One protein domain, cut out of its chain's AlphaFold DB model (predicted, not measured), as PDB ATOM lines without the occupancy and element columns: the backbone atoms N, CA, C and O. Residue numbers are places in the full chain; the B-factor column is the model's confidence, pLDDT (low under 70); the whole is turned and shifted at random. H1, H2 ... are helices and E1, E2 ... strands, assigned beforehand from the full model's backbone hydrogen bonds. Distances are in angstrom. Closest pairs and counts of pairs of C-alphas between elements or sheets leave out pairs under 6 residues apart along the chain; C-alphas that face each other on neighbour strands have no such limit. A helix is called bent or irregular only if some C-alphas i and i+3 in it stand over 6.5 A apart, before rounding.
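AT A GLANCE: This is residues 63 to 74 and 101 to 265 of the 782 residues of the protein "M10 family metallopeptidase C-terminal domain-containing protein" of Synechococcus sp. CBW1004 (UniProt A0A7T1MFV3). What shape does this domain have? A strongly twisted sheet of six strands curls round one helix, H5, and the longest helix, H3, packs on H5 on the same face of the sheet. H2 grazes the sheet beside E1, and a tail with no named element, residues 249 to 265, follows H5. What is it made of? The printed part has 177 residues, with five named helices and six named strands in the order H1 H2 E1 E2 H3 E3 E4 E5 E6 H4 H5, a mixed class. The branched sheet has four parallel neighbour pairs, E1 and E6, E2 and E3, E2 and E4, E4 and E6, and one antiparallel, E5 and E6. The whole is compact, with a radius of gyration of the C-alphas of 16.1 A and spans of 45 by 43 by 30 A.

IN THESE COORDINATES: Where are the strands? E5, residues 195 to 205, spans 27.4 A and bends by 64 degrees at residue 202; E6, residues 211 to 221, spans 27.2 A and bends by 70 degrees at residue 215. E1 is residues 122 to 124, E2 138 to 142, E3 175 to 178 and E4 186 to 189. Where are the helices? H3, residues 155 to 172, spans 25.9 A, H5, residues 235 to 248, 19.9 A, and H2, residues 103 to 117, 19.1 A. H1 is residues 63 to 66, from C-alpha 63 at (36.657, 16.579, -0.544); H4 is 225 to 228; H5 ends with C-alpha 248 at (49.441, 9.873, -13.595). H2 is irregular: C-alphas 111 and 114 are 7.1 A apart.

HOW THE PARTS SIT: How do the strands pair? Beside E6, E1 with N 212 and O 122 at 2.9 A and E4 with N 187 and O 217 at 2.9 A lie on one side, and E5, its hairpin partner, with N 198 and O 218 at 2.8 A, on the other side. Beside E2, E3 with N 139 and O 175 at 3.0 A lies on one side and E4 with N 186 and O 140 at 2.9 A on the other side. E2, H3 and E3 form a strand-helix-strand unit, two parallel neighbour strands with a helix between, with a right-handed crossover. How do the helices sit? H5 is on the sheet, its closest C-alphas to E5 being Glu 243 and Ala 197, 5.4 A; H3, at a height over the sheet of 7.8 A, touches H5 with residues 160 to 164 alone, closest C-alphas Val 164 and Phe 241, 6.4 A, at a steep tilt of 54 degrees, the same way. H2 only grazes the sheet with residues 109 to 116, closest C-alphas Arg 112 and Ala 122 of E1, 4.8 A; H1 and H4 are not on the sheet, and H4 only just touches H5, with 3 pairs of C-alphas within 8 A, closest Tyr 226 and Thr 236, 6.5 A. Every O i to N i+4 pair is within hydrogen-bond range in H3 and H5, and 9 of 11 in H2; H1 and H4 are too short for such a pair.

THE WHOLE: How large is it, and is it cut? The two C-alphas farthest apart, Ser 129 and Thr 261, are 46.6 A apart; residues 75 to 100 are not printed, with 26.6 A from C-alpha 74 to C-alpha 101. Which links are long, and where is confidence low? E1 to E2 and E2 to H3 are long links; pLDDT is under 70 at residues 63 to 74, 201 to 210 and 257 to 262.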
ATOM      1  N   HIS A  63      35.993  16.597   0.769       57.75
ATOM      2  CA  HIS A  63      36.657  16.579  -0.544       57.75
ATOM      3  C   HIS A  63      36.577  17.949  -1.239       57.75
ATOM      4  O   HIS A  63      37.607  18.557  -1.539       57.75
ATOM      5  N   ALA A  64      35.365  18.494  -1.406       49.00
ATOM      6  CA  ALA A  64      35.144  19.771  -2.090       49.00
ATOM      7  C   ALA A  64      35.726  20.996  -1.355       49.00
ATOM      8  O   ALA A  64      36.032  22.009  -1.985       49.00
ATOM      9  N   GLY A  65      35.872  20.925  -0.026       46.34
ATOM     10  CA  GLY A  65      36.374  22.025   0.801       46.34
ATOM     11  C   GLY A  65      37.879  22.006   1.085       46.34
ATOM     12  O   GLY A  65      38.395  23.015   1.569       46.34
ATOM     13  N   ARG A  66      38.583  20.887   0.845       53.25
ATOM     14  CA  ARG A  66      39.975  20.711   1.305       53.25
ATOM     15  C   ARG A  66      40.961  20.178   0.255       53.25
ATOM     16  O   ARG A  66      42.165  20.323   0.470       53.25
ATOM     17  N   CYS A  67      40.499  19.626  -0.871       50.53
ATOM     18  CA  CYS A  67      41.360  19.339  -2.024       50.53
ATOM     19  C   CYS A  67      41.538  20.620  -2.855       50.53
ATOM     20  O   CYS A  67      40.625  21.067  -3.559       50.53
ATOM     21  N   VAL A  68      42.706  21.259  -2.752       55.22
ATOM     22  CA  VAL A  68      42.996  22.527  -3.442       55.22
ATOM     23  C   VAL A  68      43.786  22.232  -4.712       55.22
ATOM     24  O   VAL A  68      45.010  22.320  -4.749       55.22
ATOM     25  N   CYS A  69      43.087  21.902  -5.795       50.25
ATOM     26  CA  CYS A  69      43.737  21.759  -7.096       50.25
ATOM     27  C   CYS A  69      44.122  23.139  -7.658       50.25
ATOM     28  O   CYS A  69      43.277  24.024  -7.780       50.25
ATOM     29  N   MET A  70      45.389  23.332  -8.053       49.75
ATOM     30  CA  MET A  70      45.864  24.594  -8.657       49.75
ATOM     31  C   MET A  70      45.166  24.945  -9.982       49.75
ATOM     32  O   MET A  70      45.108  26.121 -10.341       49.75
ATOM     33  N   ALA A  71      44.639  23.952 -10.709       46.59
ATOM     34  CA  ALA A  71      43.831  24.191 -11.906       46.59
ATOM     35  C   ALA A  71      42.415  24.695 -11.559       46.59
ATOM     36  O   ALA A  71      41.871  25.500 -12.306       46.59
ATOM     37  N   CYS A  72      41.870  24.298 -10.402       43.72
ATOM     38  CA  CYS A  72      40.514  24.636  -9.947       43.72
ATOM     39  C   CYS A  72      40.462  25.880  -9.030       43.72
ATOM     40  O   CYS A  72      39.422  26.526  -8.918       43.72
ATOM     41  N   SER A  73      41.569  26.241  -8.366       42.09
ATOM     42  CA  SER A  73      41.627  27.333  -7.376       42.09
ATOM     43  C   SER A  73      41.972  28.711  -7.953       42.09
ATOM     44  O   SER A  73      42.002  29.698  -7.218       42.09
ATOM     45  N   GLY A  74      42.266  28.813  -9.257       40.59
ATOM     46  CA  GLY A  74      42.584  30.080  -9.933       40.59
ATOM     47  C   GLY A  74      43.806  30.840  -9.380       40.59
ATOM     48  O   GLY A  74      44.104  31.947  -9.835       40.59
ATOM     49  N   ALA A 101      26.280  11.131 -18.751       95.25
ATOM     50  CA  ALA A 101      27.192  10.791 -19.841       95.25
ATOM     51  C   ALA A 101      27.617   9.317 -19.788       95.25
ATOM     52  O   ALA A 101      27.527   8.679 -18.745       95.25
ATOM     53  N   SER A 102      28.084   8.761 -20.910       98.19
ATOM     54  CA  SER A 102      28.617   7.392 -20.906       98.19
ATOM     55  C   SER A 102      29.903   7.287 -20.074       98.19
ATOM     56  O   SER A 102      30.629   8.278 -19.963       98.19
ATOM     57  N   LEU A 103      30.239   6.103 -19.552       98.50
ATOM     58  CA  LEU A 103      31.485   5.882 -18.803       98.50
ATOM     59  C   LEU A 103      32.722   6.279 -19.620       98.50
ATOM     60  O   LEU A 103      33.627   6.925 -19.098       98.50
ATOM     61  N   GLN A 104      32.728   5.993 -20.926       98.56
ATOM     62  CA  GLN A 104      33.796   6.429 -21.828       98.56
ATOM     63  C   GLN A 104      33.841   7.952 -22.000       98.56
ATOM     64  O   GLN A 104      34.916   8.533 -22.152       98.56
ATOM     65  N   THR A 105      32.692   8.632 -22.012       98.38
ATOM     66  CA  THR A 105      32.646  10.103 -22.046       98.38
ATOM     67  C   THR A 105      33.225  10.690 -20.763       98.38
ATOM     68  O   THR A 105      34.030  11.616 -20.842       98.38
ATOM     69  N   LEU A 106      32.873  10.128 -19.603       98.25
ATOM     70  CA  LEU A 106      33.439  10.541 -18.320       98.25
ATOM     71  C   LEU A 106      34.964  10.326 -18.295       98.25
ATOM     72  O   LEU A 106      35.702  11.254 -17.974       98.25
ATOM     73  N   ALA A 107      35.453   9.172 -18.762       98.62
ATOM     74  CA  ALA A 107      36.886   8.869 -18.837       98.62
ATOM     75  C   ALA A 107      37.650   9.808 -19.792       98.62
ATOM     76  O   ALA A 107      38.721  10.320 -19.458       98.62
ATOM     77  N   ASN A 108      37.074  10.113 -20.961       97.94
ATOM     78  CA  ASN A 108      37.612  11.122 -21.883       97.94
ATOM     79  C   ASN A 108      37.712  12.504 -21.224       97.94
ATOM     80  O   ASN A 108      38.651  13.260 -21.496       97.94
ATOM     81  N   TYR A 109      36.766  12.833 -20.347       96.62
ATOM     82  CA  TYR A 109      36.805  14.083 -19.610       96.62
ATOM     83  C   TYR A 109      37.992  14.122 -18.639       96.62
ATOM     84  O   TYR A 109      38.761  15.086 -18.671       96.62
ATOM     85  N   LEU A 110      38.224  13.045 -17.876       97.31
ATOM     86  CA  LEU A 110      39.376  12.934 -16.972       97.31
ATOM     87  C   LEU A 110      40.718  13.022 -17.717       97.31
ATOM     88  O   LEU A 110      41.654  13.663 -17.241       97.31
ATOM     89  N   THR A 111      40.848  12.397 -18.887       95.69
ATOM     90  CA  THR A 111      42.137  12.333 -19.604       95.69
ATOM     91  C   THR A 111      42.416  13.546 -20.486       95.69
ATOM     92  O   THR A 111      43.582  13.891 -20.712       95.69
ATOM     93  N   ARG A 112      41.369  14.206 -21.000       92.38
ATOM     94  CA  ARG A 112      41.492  15.242 -22.030       92.38
ATOM     95  C   ARG A 112      40.700  16.503 -21.724       92.38
ATOM     96  O   ARG A 112      41.305  17.575 -21.687       92.38
ATOM     97  N   ASP A 113      39.383  16.403 -21.575       92.12
ATOM     98  CA  ASP A 113      38.526  17.594 -21.648       92.12
ATOM     99  C   ASP A 113      38.690  18.498 -20.423       92.12
ATOM    100  O   ASP A 113      38.829  19.708 -20.595       92.12
ATOM    101  N   PHE A 114      38.880  17.928 -19.226       90.06
ATOM    102  CA  PHE A 114      39.265  18.685 -18.032       90.06
ATOM    103  C   PHE A 114      40.494  19.571 -18.289       90.06
ATOM    104  O   PHE A 114      40.518  20.761 -17.978       90.06
ATOM    105  N   TRP A 115      41.540  19.015 -18.900       86.56
ATOM    106  CA  TRP A 115      42.769  19.763 -19.149       86.56
ATOM    107  C   TRP A 115      42.587  20.855 -20.204       86.56
ATOM    108  O   TRP A 115      43.168  21.933 -20.069       86.56
ATOM    109  N   LEU A 116      41.796  20.588 -21.245       86.12
ATOM    110  CA  LEU A 116      41.491  21.571 -22.282       86.12
ATOM    111  C   LEU A 116      40.678  22.741 -21.719       86.12
ATOM    112  O   LEU A 116      40.998  23.895 -22.013       86.12
ATOM    113  N   GLU A 117      39.683  22.459 -20.879       86.12
ATOM    114  CA  GLU A 117      38.872  23.477 -20.203       86.12
ATOM    115  C   GLU A 117      39.703  24.332 -19.240       86.12
ATOM    116  O   GLU A 117      39.562  25.555 -19.224       86.12
ATOM    117  N   ALA A 118      40.662  23.724 -18.537       80.75
ATOM    118  CA  ALA A 118      41.640  24.435 -17.711       80.75
ATOM    119  C   ALA A 118      42.686  25.235 -18.531       80.75
ATOM    120  O   ALA A 118      43.645  25.778 -17.975       80.75
ATOM    121  N   GLY A 119      42.550  25.308 -19.861       80.44
ATOM    122  CA  GLY A 119      43.429  26.077 -20.748       80.44
ATOM    123  C   GLY A 119      44.801  25.439 -20.979       80.44
ATOM    124  O   GLY A 119      45.757  26.119 -21.371       80.44
ATOM    125  N   THR A 120      44.925  24.139 -20.729       81.62
ATOM    126  CA  THR A 120      46.162  23.369 -20.855       81.62
ATOM    127  C   THR A 120      45.939  22.135 -21.739       81.62
ATOM    128  O   THR A 120      45.020  22.106 -22.552       81.62
ATOM    129  N   TYR A 121      46.837  21.154 -21.685       84.06
ATOM    130  CA  TYR A 121      46.799  19.972 -22.548       84.06
ATOM    131  C   TYR A 121      46.710  18.693 -21.721       84.06
ATOM    132  O   TYR A 121      47.201  18.646 -20.582       84.06
ATOM    133  N   ALA A 122      46.133  17.662 -22.338       88.56
ATOM    134  CA  ALA A 122      46.191  16.293 -21.853       88.56
ATOM    135  C   ALA A 122      47.649  15.877 -21.605       88.56
ATOM    136  O   ALA A 122      48.581  16.344 -22.278       88.56
ATOM    137  N   ARG A 123      47.863  15.038 -20.593       89.19
ATOM    138  CA  ARG A 123      49.202  14.714 -20.093       89.19
ATOM    139  C   ARG A 123      49.285  13.285 -19.588       89.19
ATOM    140  O   ARG A 123      48.319  12.770 -19.047       89.19
ATOM    141  N   ARG A 124      50.454  12.673 -19.752       92.88
ATOM    142  CA  ARG A 124      50.779  11.339 -19.224       92.88
ATOM    143  C   ARG A 124      52.285  11.137 -19.127       92.88
ATOM    144  O   ARG A 124      53.049  11.860 -19.778       92.88
ATOM    145  N   PHE A 125      52.723  10.133 -18.380       93.94
ATOM    146  CA  PHE A 125      54.085   9.624 -18.526       93.94
ATOM    147  C   PHE A 125      54.253   8.902 -19.873       93.94
ATOM    148  O   PHE A 125      53.317   8.302 -20.407       93.94
ATOM    149  N   ASN A 126      55.458   8.954 -20.438       93.81
ATOM    150  CA  ASN A 126      55.821   8.125 -21.584       93.81
ATOM    151  C   ASN A 126      56.406   6.807 -21.064       93.81
ATOM    152  O   ASN A 126      57.570   6.762 -20.679       93.81
ATOM    153  N   LEU A 127      55.606   5.746 -21.033       96.06
ATOM    154  CA  LEU A 127      56.013   4.422 -20.557       96.06
ATOM    155  C   LEU A 127      56.711   3.575 -21.621       96.06
ATOM    156  O   LEU A 127      57.237   2.510 -21.298       96.06
ATOM    157  N   THR A 128      56.775   4.043 -22.868       94.81
ATOM    158  CA  THR A 128      57.537   3.354 -23.912       94.81
ATOM    159  C   THR A 128      59.048   3.395 -23.628       94.81
ATOM    160  O   THR A 128      59.534   4.104 -22.741       94.81
ATOM    161  N   SER A 129      59.816   2.625 -24.401       94.88
ATOM    162  CA  SER A 129      61.282   2.572 -24.323       94.88
ATOM    163  C   SER A 129      61.988   3.718 -25.062       94.88
ATOM    164  O   SER A 129      63.215   3.804 -25.030       94.88
ATOM    165  N   SER A 130      61.248   4.591 -25.754       90.50
ATOM    166  CA  SER A 130      61.818   5.635 -26.612       90.50
ATOM    167  C   SER A 130      60.949   6.895 -26.668       90.50
ATOM    168  O   SER A 130      59.876   6.972 -26.079       90.50
ATOM    169  N   GLY A 131      61.424   7.936 -27.350       86.75
ATOM    170  CA  GLY A 131      60.752   9.235 -27.364       86.75
ATOM    171  C   GLY A 131      61.007  10.055 -26.099       86.75
ATOM    172  O   GLY A 131      61.747   9.668 -25.193       86.75
ATOM    173  N   THR A 132      60.432  11.252 -26.058       84.56
ATOM    174  CA  THR A 132      60.705  12.208 -24.985       84.56
ATOM    175  C   THR A 132      60.205  11.694 -23.640       84.56
ATOM    176  O   THR A 132      59.088  11.197 -23.550       84.56
ATOM    177  N   GLY A 133      61.029  11.812 -22.594       86.62
ATOM    178  CA  GLY A 133      60.650  11.436 -21.228       86.62
ATOM    179  C   GLY A 133      60.352   9.946 -21.029       86.62
ATOM    180  O   GLY A 133      59.674   9.618 -20.059       86.62
ATOM    181  N   ALA A 134      60.829   9.078 -21.930       92.00
ATOM    182  CA  ALA A 134      60.646   7.631 -21.864       92.00
ATOM    183  C   ALA A 134      61.060   7.059 -20.500       92.00
ATOM    184  O   ALA A 134      62.153   7.329 -19.998       92.00
ATOM    185  N   LYS A 135      60.172   6.254 -19.921       93.94
ATOM    186  CA  LYS A 135      60.318   5.618 -18.610       93.94
ATOM    187  C   LYS A 135      60.563   4.114 -18.705       93.94
ATOM    188  O   LYS A 135      60.915   3.501 -17.702       93.94
ATOM    189  N   ASN A 136      60.410   3.520 -19.894       95.81
ATOM    190  CA  ASN A 136      60.614   2.089 -20.130       95.81
ATOM    191  C   ASN A 136      59.855   1.218 -19.107       95.81
ATOM    192  O   ASN A 136      60.438   0.350 -18.461       95.81
ATOM    193  N   GLY A 137      58.572   1.532 -18.903       96.62
ATOM    194  CA  GLY A 137      57.691   0.841 -17.961       96.62
ATOM    195  C   GLY A 137      57.885   1.129 -16.477       96.62
ATOM    196  O   GLY A 137      57.113   0.608 -15.676       96.62
ATOM    197  N   VAL A 138      58.880   1.933 -16.087       98.06
ATOM    198  CA  VAL A 138      59.209   2.171 -14.675       98.06
ATOM    199  C   VAL A 138      58.918   3.611 -14.270       98.06
ATOM    200  O   VAL A 138      59.625   4.524 -14.688       98.06
ATOM    201  N   ILE A 139      57.941   3.810 -13.386       98.06
ATOM    202  CA  ILE A 139      57.717   5.097 -12.715       98.06
ATOM    203  C   ILE A 139      58.339   5.018 -11.322       98.06
ATOM    204  O   ILE A 139      57.960   4.193 -10.493       98.06
ATOM    205  N   THR A 140      59.314   5.878 -11.047       97.75
ATOM    206  CA  THR A 140      59.934   5.948  -9.722       97.75
ATOM    207  C   THR A 140      59.145   6.846  -8.779       97.75
ATOM    208  O   THR A 140      58.700   7.921  -9.175       97.75
ATOM    209  N   TYR A 141      59.012   6.460  -7.513       97.88
ATOM    210  CA  TYR A 141      58.367   7.298  -6.501       97.88
ATOM    211  C   TYR A 141      59.233   7.449  -5.251       97.88
ATOM    212  O   TYR A 141      60.037   6.576  -4.937       97.88
ATOM    213  N   ASN A 142      59.081   8.557  -4.533       96.69
ATOM    214  CA  ASN A 142      59.807   8.804  -3.292       96.69
ATOM    215  C   ASN A 142      58.859   9.308  -2.204       96.69
ATOM    216  O   ASN A 142      58.239  10.360  -2.352       96.69
ATOM    217  N   VAL A 143      58.786   8.546  -1.114       96.75
ATOM    218  CA  VAL A 143      57.978   8.849   0.078       96.75
ATOM    219  C   VAL A 143      58.830   9.145   1.315       96.75
ATOM    220  O   VAL A 143      58.296   9.510   2.356       96.75
ATOM    221  N   THR A 144      60.151   8.973   1.218       94.12
ATOM    222  CA  THR A 144      61.101   9.059   2.346       94.12
ATOM    223  C   THR A 144      61.741  10.433   2.524       94.12
ATOM    224  O   THR A 144      62.466  10.642   3.492       94.12
ATOM    225  N   GLY A 145      61.475  11.349   1.594       89.62
ATOM    226  CA  GLY A 145      61.996  12.709   1.593       89.62
ATOM    227  C   GLY A 145      62.883  12.999   0.382       89.62
ATOM    228  O   GLY A 145      63.524  12.110  -0.181       89.62
ATOM    229  N   TRP A 146      62.890  14.261  -0.040       90.12
ATOM    230  CA  TRP A 146      63.601  14.802  -1.196       90.12
ATOM    231  C   TRP A 146      64.046  16.253  -0.929       90.12
ATOM    232  O   TRP A 146      63.983  16.739   0.194       90.12
ATOM    233  N   ALA A 147      64.550  16.965  -1.944       84.88
ATOM    234  CA  ALA A 147      65.224  18.258  -1.754       84.88
ATOM    235  C   ALA A 147      64.398  19.336  -1.013       84.88
ATOM    236  O   ALA A 147      64.991  20.168  -0.331       84.88
ATOM    237  N   ASN A 148      63.066  19.312  -1.141       84.31
ATOM    238  CA  ASN A 148      62.164  20.297  -0.528       84.31
ATOM    239  C   ASN A 148      61.416  19.766   0.708       84.31
ATOM    240  O   ASN A 148      60.683  20.521   1.335       84.31
ATOM    241  N   ASP A 149      61.599  18.492   1.050       87.25
ATOM    242  CA  ASP A 149      60.994  17.843   2.212       87.25
ATOM    243  C   ASP A 149      61.937  16.738   2.704       87.25
ATOM    244  O   ASP A 149      61.977  15.647   2.145       87.25
ATOM    245  N   GLY A 150      62.746  17.034   3.722       85.81
ATOM    246  CA  GLY A 150      63.803  16.128   4.178       85.81
ATOM    247  C   GLY A 150      63.312  14.913   4.971       85.81
ATOM    248  O   GLY A 150      64.063  13.946   5.089       85.81
ATOM    249  N   ASN A 151      62.096  14.956   5.523       89.88
ATOM    250  CA  ASN A 151      61.510  13.868   6.317       89.88
ATOM    251  C   ASN A 151      60.533  12.998   5.523       89.88
ATOM    252  O   ASN A 151      60.290  11.856   5.932       89.88
ATOM    253  N   GLY A 152      60.003  13.513   4.408       91.75
ATOM    254  CA  GLY A 152      58.963  12.832   3.651       91.75
ATOM    255  C   GLY A 152      57.698  12.641   4.484       91.75
ATOM    256  O   GLY A 152      57.546  13.205   5.569       91.75
ATOM    257  N   LEU A 153      56.835  11.739   4.018       94.69
ATOM    258  CA  LEU A 153      55.601  11.405   4.725       94.69
ATOM    259  C   LEU A 153      55.883  10.732   6.077       94.69
ATOM    260  O   LEU A 153      56.882  10.020   6.233       94.69
ATOM    261  N   SER A 154      54.940  10.847   7.015       92.75
ATOM    262  CA  SER A 154      54.912  10.033   8.241       92.75
ATOM    263  C   SER A 154      55.000   8.522   7.957       92.75
ATOM    264  O   SER A 154      54.645   8.046   6.879       92.75
ATOM    265  N   ALA A 155      55.480   7.733   8.928       93.50
ATOM    266  CA  ALA A 155      55.711   6.297   8.735       93.50
ATOM    267  C   ALA A 155      54.459   5.539   8.253       93.50
ATOM    268  O   ALA A 155      54.553   4.789   7.279       93.50
ATOM    269  N   ASP A 156      53.309   5.802   8.871       92.00
ATOM    270  CA  ASP A 156      52.043   5.139   8.541       92.00
ATOM    271  C   ASP A 156      51.548   5.537   7.144       92.00
ATOM    272  O   ASP A 156      51.107   4.696   6.361       92.00
ATOM    273  N   ARG A 157      51.730   6.803   6.755       93.38
ATOM    274  CA  ARG A 157      51.374   7.277   5.411       93.38
ATOM    275  C   ARG A 157      52.300   6.759   4.330       93.38
ATOM    276  O   ARG A 157      51.838   6.467   3.229       93.38
ATOM    277  N   ARG A 158      53.594   6.598   4.625       95.19
ATOM    278  CA  ARG A 158      54.519   5.902   3.719       95.19
ATOM    279  C   ARG A 158      54.067   4.467   3.490       95.19
ATOM    280  O   ARG A 158      54.129   4.009   2.355       95.19
ATOM    281  N   ALA A 159      53.625   3.770   4.541       95.50
ATOM    282  CA  ALA A 159      53.107   2.412   4.417       95.50
ATOM    283  C   ALA A 159      51.858   2.377   3.520       95.50
ATOM    284  O   ALA A 159      51.882   1.685   2.507       95.50
ATOM    285  N   LEU A 160      50.845   3.210   3.794       95.31
ATOM    286  CA  LEU A 160      49.654   3.312   2.938       95.31
ATOM    287  C   LEU A 160      49.991   3.655   1.481       95.31
ATOM    288  O   LEU A 160      49.483   3.026   0.560       95.31
ATOM    289  N   THR A 161      50.877   4.628   1.257       97.56
ATOM    290  CA  THR A 161      51.256   5.056  -0.100       97.56
ATOM    291  C   THR A 161      51.922   3.926  -0.884       97.56
ATOM    292  O   THR A 161      51.681   3.774  -2.080       97.56
ATOM    293  N   ARG A 162      52.732   3.093  -0.219       97.81
ATOM    294  CA  ARG A 162      53.314   1.892  -0.837       97.81
ATOM    295  C   ARG A 162      52.238   0.876  -1.215       97.81
ATOM    296  O   ARG A 162      52.320   0.326  -2.307       97.81
ATOM    297  N   GLU A 163      51.231   0.659  -0.370       97.50
ATOM    298  CA  GLU A 163      50.116  -0.244  -0.698       97.50
ATOM    299  C   GLU A 163      49.284   0.256  -1.883       97.50
ATOM    300  O   GLU A 163      48.914  -0.531  -2.753       97.50
ATOM    301  N   VAL A 164      49.068   1.569  -1.987       98.25
ATOM    302  CA  VAL A 164      48.414   2.172  -3.155       98.25
ATOM    303  C   VAL A 164      49.218   1.915  -4.438       98.25
ATOM    304  O   VAL A 164      48.651   1.506  -5.453       98.25
ATOM    305  N   PHE A 165      50.545   2.090  -4.408       98.56
ATOM    306  CA  PHE A 165      51.393   1.784  -5.569       98.56
ATOM    307  C   PHE A 165      51.436   0.298  -5.915       98.56
ATOM    308  O   PHE A 165      51.483  -0.032  -7.101       98.56
ATOM    309  N   LYS A 166      51.391  -0.597  -4.921       98.12
ATOM    310  CA  LYS A 166      51.252  -2.036  -5.168       98.12
ATOM    311  C   LYS A 166      49.965  -2.343  -5.929       98.12
ATOM    312  O   LYS A 166      50.040  -3.035  -6.939       98.12
ATOM    313  N   LEU A 167      48.824  -1.778  -5.516       98.06
ATOM    314  CA  LEU A 167      47.555  -1.983  -6.223       98.06
ATOM    315  C   LEU A 167      47.628  -1.473  -7.669       98.06
ATOM    316  O   LEU A 167      47.312  -2.218  -8.592       98.06
ATOM    317  N   TYR A 168      48.097  -0.239  -7.885       98.50
ATOM    318  CA  TYR A 168      48.279   0.284  -9.243       98.50
ATOM    319  C   TYR A 168      49.214  -0.600 -10.075       98.50
ATOM    320  O   TYR A 168      48.929  -0.848 -11.246       98.50
ATOM    321  N   SER A 169      50.312  -1.092  -9.493       98.31
ATOM    322  CA  SER A 169      51.255  -1.976 -10.182       98.31
ATOM    323  C   SER A 169      50.622  -3.313 -10.561       98.31
ATOM    324  O   SER A 169      50.780  -3.743 -11.701       98.31
ATOM    325  N   ALA A 170      49.877  -3.929  -9.640       97.75
ATOM    326  CA  ALA A 170      49.207  -5.206  -9.857       97.75
ATOM    327  C   ALA A 170      48.133  -5.112 -10.947       97.75
ATOM    328  O   ALA A 170      48.023  -6.021 -11.757       97.75
ATOM    329  N   VAL A 171      47.385  -4.005 -10.996       98.25
ATOM    330  CA  VAL A 171      46.278  -3.832 -11.948       98.25
ATOM    331  C   VAL A 171      46.753  -3.381 -13.330       98.25
ATOM    332  O   VAL A 171      46.283  -3.887 -14.339       98.25
ATOM    333  N   THR A 172      47.673  -2.416 -13.399       98.12
ATOM    334  CA  THR A 172      48.079  -1.802 -14.682       98.12
ATOM    335  C   THR A 172      49.293  -2.469 -15.326       98.12
ATOM    336  O   THR A 172      49.618  -2.194 -16.480       98.12
ATOM    337  N   GLY A 173      50.047  -3.264 -14.561       97.62
ATOM    338  CA  GLY A 173      51.360  -3.775 -14.956       97.62
ATOM    339  C   GLY A 173      52.483  -2.726 -14.962       97.62
ATOM    340  O   GLY A 173      53.623  -3.056 -15.296       97.62
ATOM    341  N   ILE A 174      52.214  -1.459 -14.612       98.50
ATOM    342  CA  ILE A 174      53.256  -0.426 -14.503       98.50
ATOM    343  C   ILE A 174      54.173  -0.780 -13.330       98.50
ATOM    344  O   ILE A 174      53.712  -1.069 -12.225       98.50
ATOM    345  N   ASN A 175      55.488  -0.719 -13.538       98.19
ATOM    346  CA  ASN A 175      56.448  -0.961 -12.469       98.19
ATOM    347  C   ASN A 175      56.669   0.325 -11.660       98.19
ATOM    348  O   ASN A 175      57.447   1.201 -12.050       98.19
ATOM    349  N   PHE A 176      55.983   0.432 -10.523       98.50
ATOM    350  CA  PHE A 176      56.224   1.495  -9.555       98.50
ATOM    351  C   PHE A 176      57.381   1.120  -8.635       98.50
ATOM    352  O   PHE A 176      57.299   0.161  -7.869       98.50
ATOM    353  N   ARG A 177      58.467   1.896  -8.687       97.69
ATOM    354  CA  ARG A 177      59.688   1.598  -7.929       97.69
ATOM    355  C   ARG A 177      60.039   2.710  -6.957       97.69
ATOM    356  O   ARG A 177      60.370   3.821  -7.374       97.69
ATOM    357  N   GLU A 178      60.067   2.384  -5.671       97.50
ATOM    358  CA  GLU A 178      60.533   3.324  -4.655       97.50
ATOM    359  C   GLU A 178      62.012   3.679  -4.858       97.50
ATOM    360  O   GLU A 178      62.852   2.819  -5.143       97.50
ATOM    361  N   VAL A 179      62.338   4.956  -4.694       95.62
ATOM    362  CA  VAL A 179      63.703   5.485  -4.669       95.62
ATOM    363  C   VAL A 179      63.889   6.396  -3.458       95.62
ATOM    364  O   VAL A 179      62.929   6.956  -2.932       95.62
ATOM    365  N   THR A 180      65.138   6.567  -3.034       90.56
ATOM    366  CA  THR A 180      65.533   7.473  -1.946       90.56
ATOM    367  C   THR A 180      66.397   8.623  -2.481       90.56
ATOM    368  O   THR A 180      66.915   8.565  -3.600       90.56
ATOM    369  N   GLY A 181      66.570   9.690  -1.694       82.56
ATOM    370  CA  GLY A 181      67.378  10.859  -2.068       82.56
ATOM    371  C   GLY A 181      66.558  12.001  -2.681       82.56
ATOM    372  O   GLY A 181      65.373  12.132  -2.425       82.56
ATOM    373  N   SER A 182      67.164  12.879  -3.484       72.19
ATOM    374  CA  SER A 182      66.520  14.140  -3.908       72.19
ATOM    375  C   SER A 182      65.516  14.032  -5.071       72.19
ATOM    376  O   SER A 182      65.003  15.061  -5.517       72.19
ATOM    377  N   GLY A 183      65.248  12.827  -5.587       82.06
ATOM    378  CA  GLY A 183      64.525  12.603  -6.844       82.06
ATOM    379  C   GLY A 183      63.255  11.754  -6.727       82.06
ATOM    380  O   GLY A 183      62.668  11.630  -5.657       82.06
ATOM    381  N   GLY A 184      62.845  11.193  -7.867       92.38
ATOM    382  CA  GLY A 184      61.590  10.466  -8.071       92.38
ATOM    383  C   GLY A 184      60.762  11.105  -9.188       92.38
ATOM    384  O   GLY A 184      60.758  12.337  -9.329       92.38
ATOM    385  N   ASP A 185      60.091  10.274  -9.983       95.12
ATOM    386  CA  ASP A 185      59.097  10.716 -10.965       95.12
ATOM    387  C   ASP A 185      57.816  11.174 -10.267       95.12
ATOM    388  O   ASP A 185      57.197  12.125 -10.725       95.12
ATOM    389  N   ILE A 186      57.461  10.567  -9.133       96.88
ATOM    390  CA  ILE A 186      56.418  11.042  -8.217       96.88
ATOM    391  C   ILE A 186      57.052  11.290  -6.846       96.88
ATOM    392  O   ILE A 186      57.670  10.400  -6.264       96.88
ATOM    393  N   ARG A 187      56.935  12.509  -6.323       95.19
ATOM    394  CA  ARG A 187      57.573  12.924  -5.064       95.19
ATOM    395  C   ARG A 187      56.507  13.294  -4.056       95.19
ATOM    396  O   ARG A 187      55.698  14.168  -4.347       95.19
ATOM    397  N   PHE A 188      56.522  12.663  -2.895       95.69
ATOM    398  CA  PHE A 188      55.564  12.964  -1.843       95.69
ATOM    399  C   PHE A 188      56.108  14.004  -0.864       95.69
ATOM    400  O   PHE A 188      57.316  14.072  -0.629       95.69
ATOM    401  N   THR A 189      55.200  14.810  -0.323       93.12
ATOM    402  CA  THR A 189      55.431  15.772   0.760       93.12
ATOM    403  C   THR A 189      54.201  15.843   1.663       93.12
ATOM    404  O   THR A 189      53.094  15.518   1.232       93.12
ATOM    405  N   ASP A 190      54.386  16.244   2.915       93.25
ATOM    406  CA  ASP A 190      53.300  16.518   3.867       93.25
ATOM    407  C   ASP A 190      53.407  17.900   4.542       93.25
ATOM    408  O   ASP A 190      52.688  18.180   5.506       93.25
ATOM    409  N   ASN A 191      54.276  18.766   4.005       90.38
ATOM    410  CA  ASN A 191      54.596  20.093   4.542       90.38
ATOM    411  C   ASN A 191      53.599  21.204   4.173       90.38
ATOM    412  O   ASN A 191      53.592  22.244   4.836       90.38
ATOM    413  N   ASP A 192      52.789  21.023   3.127       87.38
ATOM    414  CA  ASP A 192      51.817  22.033   2.704       87.38
ATOM    415  C   ASP A 192      50.415  21.707   3.221       87.38
ATOM    416  O   ASP A 192      50.090  20.553   3.507       87.38
ATOM    417  N   SER A 193      49.564  22.731   3.309       85.88
ATOM    418  CA  SER A 193      48.176  22.546   3.732       85.88
ATOM    419  C   SER A 193      47.337  21.867   2.650       85.88
ATOM    420  O   SER A 193      47.431  22.199   1.467       85.88
ATOM    421  N   GLY A 194      46.474  20.954   3.087       83.62
ATOM    422  CA  GLY A 194      45.546  20.216   2.242       83.62
ATOM    423  C   GLY A 194      46.168  19.038   1.489       83.62
ATOM    424  O   GLY A 194      47.280  18.591   1.778       83.62
ATOM    425  N   ALA A 195      45.428  18.523   0.513       87.62
ATOM    426  CA  ALA A 195      45.895  17.506  -0.421       87.62
ATOM    427  C   ALA A 195      45.828  18.049  -1.851       87.62
ATOM    428  O   ALA A 195      44.876  18.753  -2.205       87.62
ATOM    429  N   TYR A 196      46.894  17.812  -2.618       86.75
ATOM    430  CA  TYR A 196      46.968  18.200  -4.022       86.75
ATOM    431  C   TYR A 196      48.109  17.485  -4.753       86.75
ATOM    432  O   TYR A 196      49.134  17.125  -4.166       86.75
ATOM    433  N   ALA A 197      47.992  17.406  -6.073       89.81
ATOM    434  CA  ALA A 197      49.050  16.972  -6.965       89.81
ATOM    435  C   ALA A 197      49.369  18.060  -7.993       89.81
ATOM    436  O   ALA A 197      48.498  18.667  -8.618       89.81
ATOM    437  N   TYR A 198      50.658  18.288  -8.201       84.69
ATOM    438  CA  TYR A 198      51.177  19.182  -9.225       84.69
ATOM    439  C   TYR A 198      52.120  18.410 -10.141       84.69
ATOM    440  O   TYR A 198      53.067  17.769  -9.691       84.69
ATOM    441  N   MET A 199      51.900  18.516 -11.448       83.44
ATOM    442  CA  MET A 199      52.764  17.910 -12.457       83.44
ATOM    443  C   MET A 199      53.669  18.982 -13.053       83.44
ATOM    444  O   MET A 199      53.207  19.954 -13.662       83.44
ATOM    445  N   ALA A 200      54.977  18.784 -12.938       73.62
ATOM    446  CA  ALA A 200      55.936  19.604 -13.647       73.62
ATOM    447  C   ALA A 200      55.911  19.231 -15.131       73.62
ATOM    448  O   ALA A 200      56.393  18.173 -15.553       73.62
ATOM    449  N   SER A 201      55.343  20.128 -15.938       62.09
ATOM    450  CA  SER A 201      55.382  20.015 -17.391       62.09
ATOM    451  C   SER A 201      56.825  20.180 -17.870       62.09
ATOM    452  O   SER A 201      57.413  21.261 -17.822       62.09
ATOM    453  N   GLY A 202      57.422  19.087 -18.351       52.66
ATOM    454  CA  GLY A 202      58.541  19.202 -19.277       52.66
ATOM    455  C   GLY A 202      58.016  19.868 -20.549       52.66
ATOM    456  O   GLY A 202      56.951  19.498 -21.035       52.66
ATOM    457  N   TRP A 203      58.723  20.865 -21.078       52.56
ATOM    458  CA  TRP A 203      58.349  21.677 -22.250       52.56
ATOM    459  C   TRP A 203      58.345  20.910 -23.588       52.56
ATOM    460  O   TRP A 203      58.771  21.424 -24.619       52.56
ATOM    461  N   TYR A 204      57.863  19.674 -23.601       57.34
ATOM    462  CA  TYR A 204      57.854  18.817 -24.775       57.34
ATOM    463  C   TYR A 204      56.419  18.426 -25.084       57.34
ATOM    464  O   TYR A 204      55.964  17.310 -24.841       57.34
ATOM    465  N   ALA A 205      55.694  19.417 -25.593       56.88
ATOM    466  CA  ALA A 205      54.515  19.150 -26.386       56.88
ATOM    467  C   ALA A 205      54.923  18.255 -27.568       56.88
ATOM    468  O   ALA A 205      55.944  18.521 -28.209       56.88
ATOM    469  N   ASP A 206      54.129  17.228 -27.874       58.53
ATOM    470  CA  ASP A 206      54.212  16.575 -29.186       58.53
ATOM    471  C   ASP A 206      54.150  17.655 -30.290       58.53
ATOM    472  O   ASP A 206      53.593  18.737 -30.093       58.53
ATOM    473  N   SER A 207      54.724  17.372 -31.457       55.41
ATOM    474  CA  SER A 207      54.658  18.172 -32.683       55.41
ATOM    475  C   SER A 207      53.271  18.776 -32.980       55.41
ATOM    476  O   SER A 207      53.186  19.857 -33.563       55.41
ATOM    477  N   THR A 208      52.189  18.138 -32.516       61.00
ATOM    478  CA  THR A 208      50.796  18.597 -32.649       61.00
ATOM    479  C   THR A 208      50.319  19.589 -31.574       61.00
ATOM    480  O   THR A 208      49.246  20.173 -31.717       61.00
ATOM    481  N   ARG A 209      51.087  19.795 -30.493       61.72
ATOM    482  CA  ARG A 209      50.718  20.526 -29.263       61.72
ATOM    483  C   ARG A 209      49.430  20.054 -28.590       61.72
ATOM    484  O   ARG A 209      48.790  20.846 -27.914       61.72
ATOM    485  N   LYS A 210      49.048  18.787 -28.763       65.69
ATOM    486  CA  LYS A 210      47.822  18.233 -28.161       65.69
ATOM    487  C   LYS A 210      48.055  17.452 -26.864       65.69
ATOM    488  O   LYS A 210      47.130  17.353 -26.073       65.69
ATOM    489  N   ASN A 211      49.277  16.957 -26.638       74.44
ATOM    490  CA  ASN A 211      49.658  16.160 -25.467       74.44
ATOM    491  C   ASN A 211      51.004  16.611 -24.881       74.44
ATOM    492  O   ASN A 211      51.918  16.975 -25.630       74.44
ATOM    493  N   VAL A 212      51.136  16.534 -23.555       83.75
ATOM    494  CA  VAL A 212      52.362  16.840 -22.796       83.75
ATOM    495  C   VAL A 212      52.895  15.579 -22.117       83.75
ATOM    496  O   VAL A 212      52.146  14.827 -21.498       83.75
ATOM    497  N   THR A 213      54.211  15.363 -22.197       88.62
ATOM    498  CA  THR A 213      54.872  14.308 -21.412       88.62
ATOM    499  C   THR A 213      55.173  14.813 -20.002       88.62
ATOM    500  O   THR A 213      55.857  15.829 -19.838       88.62
ATOM    501  N   ILE A 214      54.689  14.101 -18.983       90.44
ATOM    502  CA  ILE A 214      54.983  14.397 -17.576       90.44
ATOM    503  C   ILE A 214      56.470  14.127 -17.314       90.44
ATOM    504  O   ILE A 214      56.979  13.046 -17.614       90.44
ATOM    505  N   ASN A 215      57.177  15.120 -16.764       87.12
ATOM    506  CA  ASN A 215      58.575  14.953 -16.368       87.12
ATOM    507  C   ASN A 215      58.667  14.344 -14.963       87.12
ATOM    508  O   ASN A 215      59.268  13.285 -14.780       87.12
ATOM    509  N   TYR A 216      58.033  15.017 -14.000       90.88
ATOM    510  CA  TYR A 216      57.797  14.532 -12.645       90.88
ATOM    511  C   TYR A 216      56.514  15.160 -12.080       90.88
ATOM    512  O   TYR A 216      56.071  16.208 -12.555       90.88
ATOM    513  N   SER A 217      55.973  14.553 -11.033       93.12
ATOM    514  CA  SER A 217      54.833  15.018 -10.252       93.12
ATOM    515  C   SER A 217      55.234  15.161  -8.784       93.12
ATOM    516  O   SER A 217      56.106  14.443  -8.289       93.12
ATOM    517  N   VAL A 218      54.622  16.111  -8.089       92.62
ATOM    518  CA  VAL A 218      54.707  16.278  -6.636       92.62
ATOM    519  C   VAL A 218      53.310  16.081  -6.077       92.62
ATOM    520  O   VAL A 218      52.369  16.683  -6.590       92.62
ATOM    521  N   VAL A 219      53.189  15.245  -5.056       94.62
ATOM    522  CA  VAL A 219      51.945  14.965  -4.344       94.62
ATOM    523  C   VAL A 219      52.107  15.439  -2.910       94.62
ATOM    524  O   VAL A 219      53.024  15.001  -2.216       94.62
ATOM    525  N   ASN A 220      51.226  16.329  -2.471       92.81
ATOM    526  CA  ASN A 220      51.123  16.728  -1.080       92.81
ATOM    527  C   ASN A 220      49.928  16.044  -0.424       92.81
ATOM    528  O   ASN A 220      48.822  16.084  -0.959       92.81
ATOM    529  N   VAL A 221      50.147  15.486   0.763       91.94
ATOM    530  CA  VAL A 221      49.073  15.098   1.680       91.94
ATOM    531  C   VAL A 221      49.474  15.614   3.056       91.94
ATOM    532  O   VAL A 221      50.334  15.019   3.698       91.94
ATOM    533  N   GLU A 222      48.875  16.718   3.512       91.75
ATOM    534  CA  GLU A 222      49.217  17.390   4.778       91.75
ATOM    535  C   GLU A 222      49.233  16.421   5.961       91.75
ATOM    536  O   GLU A 222      48.263  15.687   6.132       91.75
ATOM    537  N   ALA A 223      50.251  16.440   6.829       90.44
ATOM    538  CA  ALA A 223      50.399  15.498   7.952       90.44
ATOM    539  C   ALA A 223      49.153  15.359   8.860       90.44
ATOM    540  O   ALA A 223      48.896  14.278   9.390       90.44
ATOM    541  N   SER A 224      48.358  16.426   9.007       89.31
ATOM    542  CA  SER A 224      47.117  16.444   9.798       89.31
ATOM    543  C   SER A 224      45.855  16.036   9.016       89.31
ATOM    544  O   SER A 224      44.781  15.917   9.603       89.31
ATOM    545  N   TRP A 225      45.969  15.805   7.701       88.19
ATOM    546  CA  TRP A 225      44.860  15.412   6.829       88.19
ATOM    547  C   TRP A 225      44.061  14.254   7.425       88.19
ATOM    548  O   TRP A 225      44.641  13.239   7.825       88.19
ATOM    549  N   TYR A 226      42.743  14.450   7.495       89.12
ATOM    550  CA  TYR A 226      41.787  13.539   8.125       89.12
ATOM    551  C   TYR A 226      42.198  13.132   9.558       89.12
ATOM    552  O   TYR A 226      42.299  11.956   9.901       89.12
ATOM    553  N   ASP A 227      42.503  14.140  10.383       88.31
ATOM    554  CA  ASP A 227      42.995  14.020  11.765       88.31
ATOM    555  C   ASP A 227      44.272  13.166  11.906       88.31
ATOM    556  O   ASP A 227      44.549  12.604  12.966       88.31
ATOM    557  N   GLY A 228      45.049  13.031  10.826       87.06
ATOM    558  CA  GLY A 228      46.249  12.194  10.765       87.06
ATOM    559  C   GLY A 228      45.978  10.687  10.652       87.06
ATOM    560  O   GLY A 228      46.933   9.904  10.622       87.06
ATOM    561  N   ARG A 229      44.711  10.254  10.558       90.00
ATOM    562  CA  ARG A 229      44.340   8.830  10.483       90.00
ATOM    563  C   ARG A 229      44.915   8.180   9.225       90.00
ATOM    564  O   ARG A 229      44.940   8.790   8.158       90.00
ATOM    565  N   SER A 230      45.370   6.935   9.351       90.38
ATOM    566  CA  SER A 230      46.060   6.196   8.280       90.38
ATOM    567  C   SER A 230      45.609   4.729   8.199       90.38
ATOM    568  O   SER A 230      46.390   3.848   7.851       90.38
ATOM    569  N   ASN A 231      44.346   4.452   8.525       90.12
ATOM    570  CA  ASN A 231      43.761   3.110   8.455       90.12
ATOM    571  C   ASN A 231      43.219   2.829   7.039       90.12
ATOM    572  O   ASN A 231      42.774   3.750   6.348       90.12
ATOM    573  N   TYR A 232      43.195   1.556   6.629       86.94
ATOM    574  CA  TYR A 232      42.753   1.119   5.292       86.94
ATOM    575  C   TYR A 232      41.276   1.378   4.977       86.94
ATOM    576  O   TYR A 232      40.893   1.282   3.830       86.94
ATOM    577  N   ASN A 233      40.428   1.691   5.951       86.94
ATOM    578  CA  ASN A 233      38.993   1.923   5.756       86.94
ATOM    579  C   ASN A 233      38.611   3.401   5.929       86.94
ATOM    580  O   ASN A 233      37.512   3.717   6.380       86.94
ATOM    581  N   THR A 234      39.540   4.312   5.634       89.44
ATOM    582  CA  THR A 234      39.368   5.754   5.849       89.44
ATOM    583  C   THR A 234      39.516   6.546   4.558       89.44
ATOM    584  O   THR A 234      39.859   6.009   3.506       89.44
ATOM    585  N   TYR A 235      39.295   7.854   4.646       90.69
ATOM    586  CA  TYR A 235      39.445   8.779   3.528       90.69
ATOM    587  C   TYR A 235      40.911   9.067   3.137       90.69
ATOM    588  O   TYR A 235      41.192   9.536   2.034       90.69
ATOM    589  N   THR A 236      41.879   8.773   4.010       93.38
ATOM    590  CA  THR A 236      43.310   8.969   3.720       93.38
ATOM    591  C   THR A 236      43.812   8.118   2.543       93.38
ATOM    592  O   THR A 236      44.370   8.708   1.616       93.38
ATOM    593  N   PRO A 237      43.626   6.780   2.498       94.31
ATOM    594  CA  PRO A 237      43.998   5.987   1.322       94.31
ATOM    595  C   PRO A 237      43.255   6.434   0.057       94.31
ATOM    596  O   PRO A 237      43.887   6.561  -0.989       94.31
ATOM    597  N   GLN A 238      41.967   6.780   0.162       96.31
ATOM    598  CA  GLN A 238      41.184   7.351  -0.939       96.31
ATOM    599  C   GLN A 238      41.844   8.614  -1.520       96.31
ATOM    600  O   GLN A 238      42.026   8.738  -2.729       96.31
ATOM    601  N   THR A 239      42.278   9.531  -0.650       94.94
ATOM    602  CA  THR A 239      42.995  10.752  -1.052       94.94
ATOM    603  C   THR A 239      44.312  10.410  -1.752       94.94
ATOM    604  O   THR A 239      44.624  10.969  -2.796       94.94
ATOM    605  N   ILE A 240      45.084   9.455  -1.227       97.31
ATOM    606  CA  ILE A 240      46.351   9.046  -1.849       97.31
ATOM    607  C   ILE A 240      46.109   8.446  -3.247       97.31
ATOM    608  O   ILE A 240      46.850   8.769  -4.177       97.31
ATOM    609  N   PHE A 241      45.062   7.630  -3.426       98.25
ATOM    610  CA  PHE A 241      44.643   7.145  -4.747       98.25
ATOM    611  C   PHE A 241      44.320   8.289  -5.706       98.25
ATOM    612  O   PHE A 241      44.829   8.286  -6.830       98.25
ATOM    613  N   HIS A 242      43.515   9.251  -5.249       96.94
ATOM    614  CA  HIS A 242      43.100  10.425  -6.013       96.94
ATOM    615  C   HIS A 242      44.307  11.251  -6.482       96.94
ATOM    616  O   HIS A 242      44.471  11.513  -7.676       96.94
ATOM    617  N   GLU A 243      45.220  11.589  -5.570       96.62
ATOM    618  CA  GLU A 243      46.393  12.396  -5.910       96.62
ATOM    619  C   GLU A 243      47.393  11.652  -6.804       96.62
ATOM    620  O   GLU A 243      48.052  12.260  -7.654       96.62
ATOM    621  N   ILE A 244      47.498  10.325  -6.679       98.19
ATOM    622  CA  ILE A 244      48.267   9.517  -7.634       98.19
ATOM    623  C   ILE A 244      47.576   9.487  -9.003       98.19
ATOM    624  O   ILE A 244      48.268   9.594 -10.015       98.19
ATOM    625  N   GLY A 245      46.243   9.424  -9.060       97.81
ATOM    626  CA  GLY A 245      45.475   9.551 -10.303       97.81
ATOM    627  C   GLY A 245      45.820  10.844 -11.043       97.81
ATOM    628  O   GLY A 245      46.192  10.823 -12.221       97.81
ATOM    629  N   HIS A 246      45.846  11.966 -10.323       94.94
ATOM    630  CA  HIS A 246      46.385  13.219 -10.842       94.94
ATOM    631  C   HIS A 246      47.848  13.096 -11.276       94.94
ATOM    632  O   HIS A 246      48.188  13.460 -12.402       94.94
ATOM    633  N   ALA A 247      48.734  12.567 -10.429       95.94
ATOM    634  CA  ALA A 247      50.151  12.417 -10.759       95.94
ATOM    635  C   ALA A 247      50.387  11.603 -12.046       95.94
ATOM    636  O   ALA A 247      51.376  11.859 -12.737       95.94
ATOM    637  N   LEU A 248      49.475  10.680 -12.374       96.69
ATOM    638  CA  LEU A 248      49.441   9.873 -13.595       96.69
ATOM    639  C   LEU A 248      48.763  10.570 -14.787       96.69
ATOM    640  O   LEU A 248      48.927  10.110 -15.915       96.69
ATOM    641  N   GLY A 249      48.077  11.693 -14.582       93.94
ATOM    642  CA  GLY A 249      47.548  12.549 -15.646       93.94
ATOM    643  C   GLY A 249      46.030  12.693 -15.691       93.94
ATOM    644  O   GLY A 249      45.531  13.336 -16.615       93.94
ATOM    645  N   LEU A 250      45.295  12.147 -14.719       96.25
ATOM    646  CA  LEU A 250      43.845  12.324 -14.633       96.25
ATOM    647  C   LEU A 250      43.489  13.729 -14.134       96.25
ATOM    648  O   LEU A 250      44.167  14.292 -13.275       96.25
ATOM    649  N   GLY A 251      42.438  14.311 -14.694       93.44
ATOM    650  CA  GLY A 251      41.769  15.514 -14.211       93.44
ATOM    651  C   GLY A 251      40.673  15.198 -13.196       93.44
ATOM    652  O   GLY A 251      40.495  14.047 -12.816       93.44
ATOM    653  N   HIS A 252      39.927  16.220 -12.780       92.88
ATOM    654  CA  HIS A 252      38.657  16.029 -12.066       92.88
ATOM    655  C   HIS A 252      37.508  15.781 -13.041       92.88
ATOM    656  O   HIS A 252      37.614  16.109 -14.223       92.88
ATOM    657  N   GLN A 253      36.385  15.263 -12.538       93.44
ATOM    658  CA  GLN A 253      35.170  15.033 -13.332       93.44
ATOM    659  C   GLN A 253      34.359  16.322 -13.602       93.44
ATOM    660  O   GLN A 253      33.349  16.295 -14.302       93.44
ATOM    661  N   GLY A 254      34.845  17.473 -13.123       87.50
ATOM    662  CA  GLY A 254      34.338  18.802 -13.451       87.50
ATOM    663  C   GLY A 254      35.349  19.910 -13.136       87.50
ATOM    664  O   GLY A 254      36.270  19.731 -12.340       87.50
ATOM    665  N   GLN A 255      35.192  21.080 -13.766       79.50
ATOM    666  CA  GLN A 255      35.892  22.310 -13.364       79.50
ATOM    667  C   GLN A 255      35.207  22.891 -12.118       79.50
ATOM    668  O   GLN A 255      34.401  23.819 -12.223       79.50
ATOM    669  N   TYR A 256      35.465  22.323 -10.939       73.75
ATOM    670  CA  TYR A 256      34.861  22.778  -9.682       73.75
ATOM    671  C   TYR A 256      35.488  24.114  -9.233       73.75
ATOM    672  O   TYR A 256      36.306  24.187  -8.319       73.75
ATOM    673  N   ASN A 257      35.153  25.188  -9.950       60.75
ATOM    674  CA  ASN A 257      35.760  26.505  -9.799       60.75
ATOM    675  C   ASN A 257      35.285  27.166  -8.503       60.75
ATOM    676  O   ASN A 257      34.180  27.706  -8.434       60.75
ATOM    677  N   TYR A 258      36.133  27.172  -7.476       55.50
ATOM    678  CA  TYR A 258      35.833  27.874  -6.233       55.50
ATOM    679  C   TYR A 258      35.897  29.395  -6.448       55.50
ATOM    680  O   TYR A 258      36.969  29.998  -6.476       55.50
ATOM    681  N   THR A 259      34.737  30.043  -6.576       54.78
ATOM    682  CA  THR A 259      34.624  31.507  -6.731       54.78
ATOM    683  C   THR A 259      34.314  32.232  -5.414       54.78
ATOM    684  O   THR A 259      33.760  33.329  -5.426       54.78
ATOM    685  N   GLY A 260      34.618  31.623  -4.260       55.12
ATOM    686  CA  GLY A 260      34.290  32.170  -2.934       55.12
ATOM    687  C   GLY A 260      32.874  31.849  -2.430       55.12
ATOM    688  O   GLY A 260      32.476  32.344  -1.380       55.12
ATOM    689  N   THR A 261      32.110  31.022  -3.151       58.66
ATOM    690  CA  THR A 261      30.850  30.411  -2.681       58.66
ATOM    691  C   THR A 261      31.090  28.921  -2.415       58.66
ATOM    692  O   THR A 261      31.834  28.310  -3.184       58.66
ATOM    693  N   PRO A 262      30.517  28.324  -1.347       67.81
ATOM    694  CA  PRO A 262      30.614  26.885  -1.121       67.81
ATOM    695  C   PRO A 262      30.095  26.110  -2.334       67.81
ATOM    696  O   PRO A 262      28.993  26.378  -2.812       67.81
ATOM    697  N   LEU A 263      30.903  25.173  -2.825       76.31
ATOM    698  CA  LEU A 263      30.529  24.291  -3.924       76.31
ATOM    699  C   LEU A 263      29.398  23.351  -3.473       76.31
ATOM    700  O   LEU A 263      29.352  22.938  -2.315       76.31
ATOM    701  N   SER A 264      28.490  23.017  -4.387       81.62
ATOM    702  CA  SER A 264      27.486  21.968  -4.185       81.62
ATOM    703  C   SER A 264      27.237  21.214  -5.482       81.62
ATOM    704  O   SER A 264      27.283  21.821  -6.555       81.62
ATOM    705  N   TYR A 265      26.907  19.926  -5.381       83.88
ATOM    706  CA  TYR A 265      26.594  19.085  -6.537       83.88
ATOM    707  C   TYR A 265      25.591  19.769  -7.486       83.88
ATOM    708  O   TYR A 265      25.883  19.989  -8.660       83.88
TER     709      TYR A 265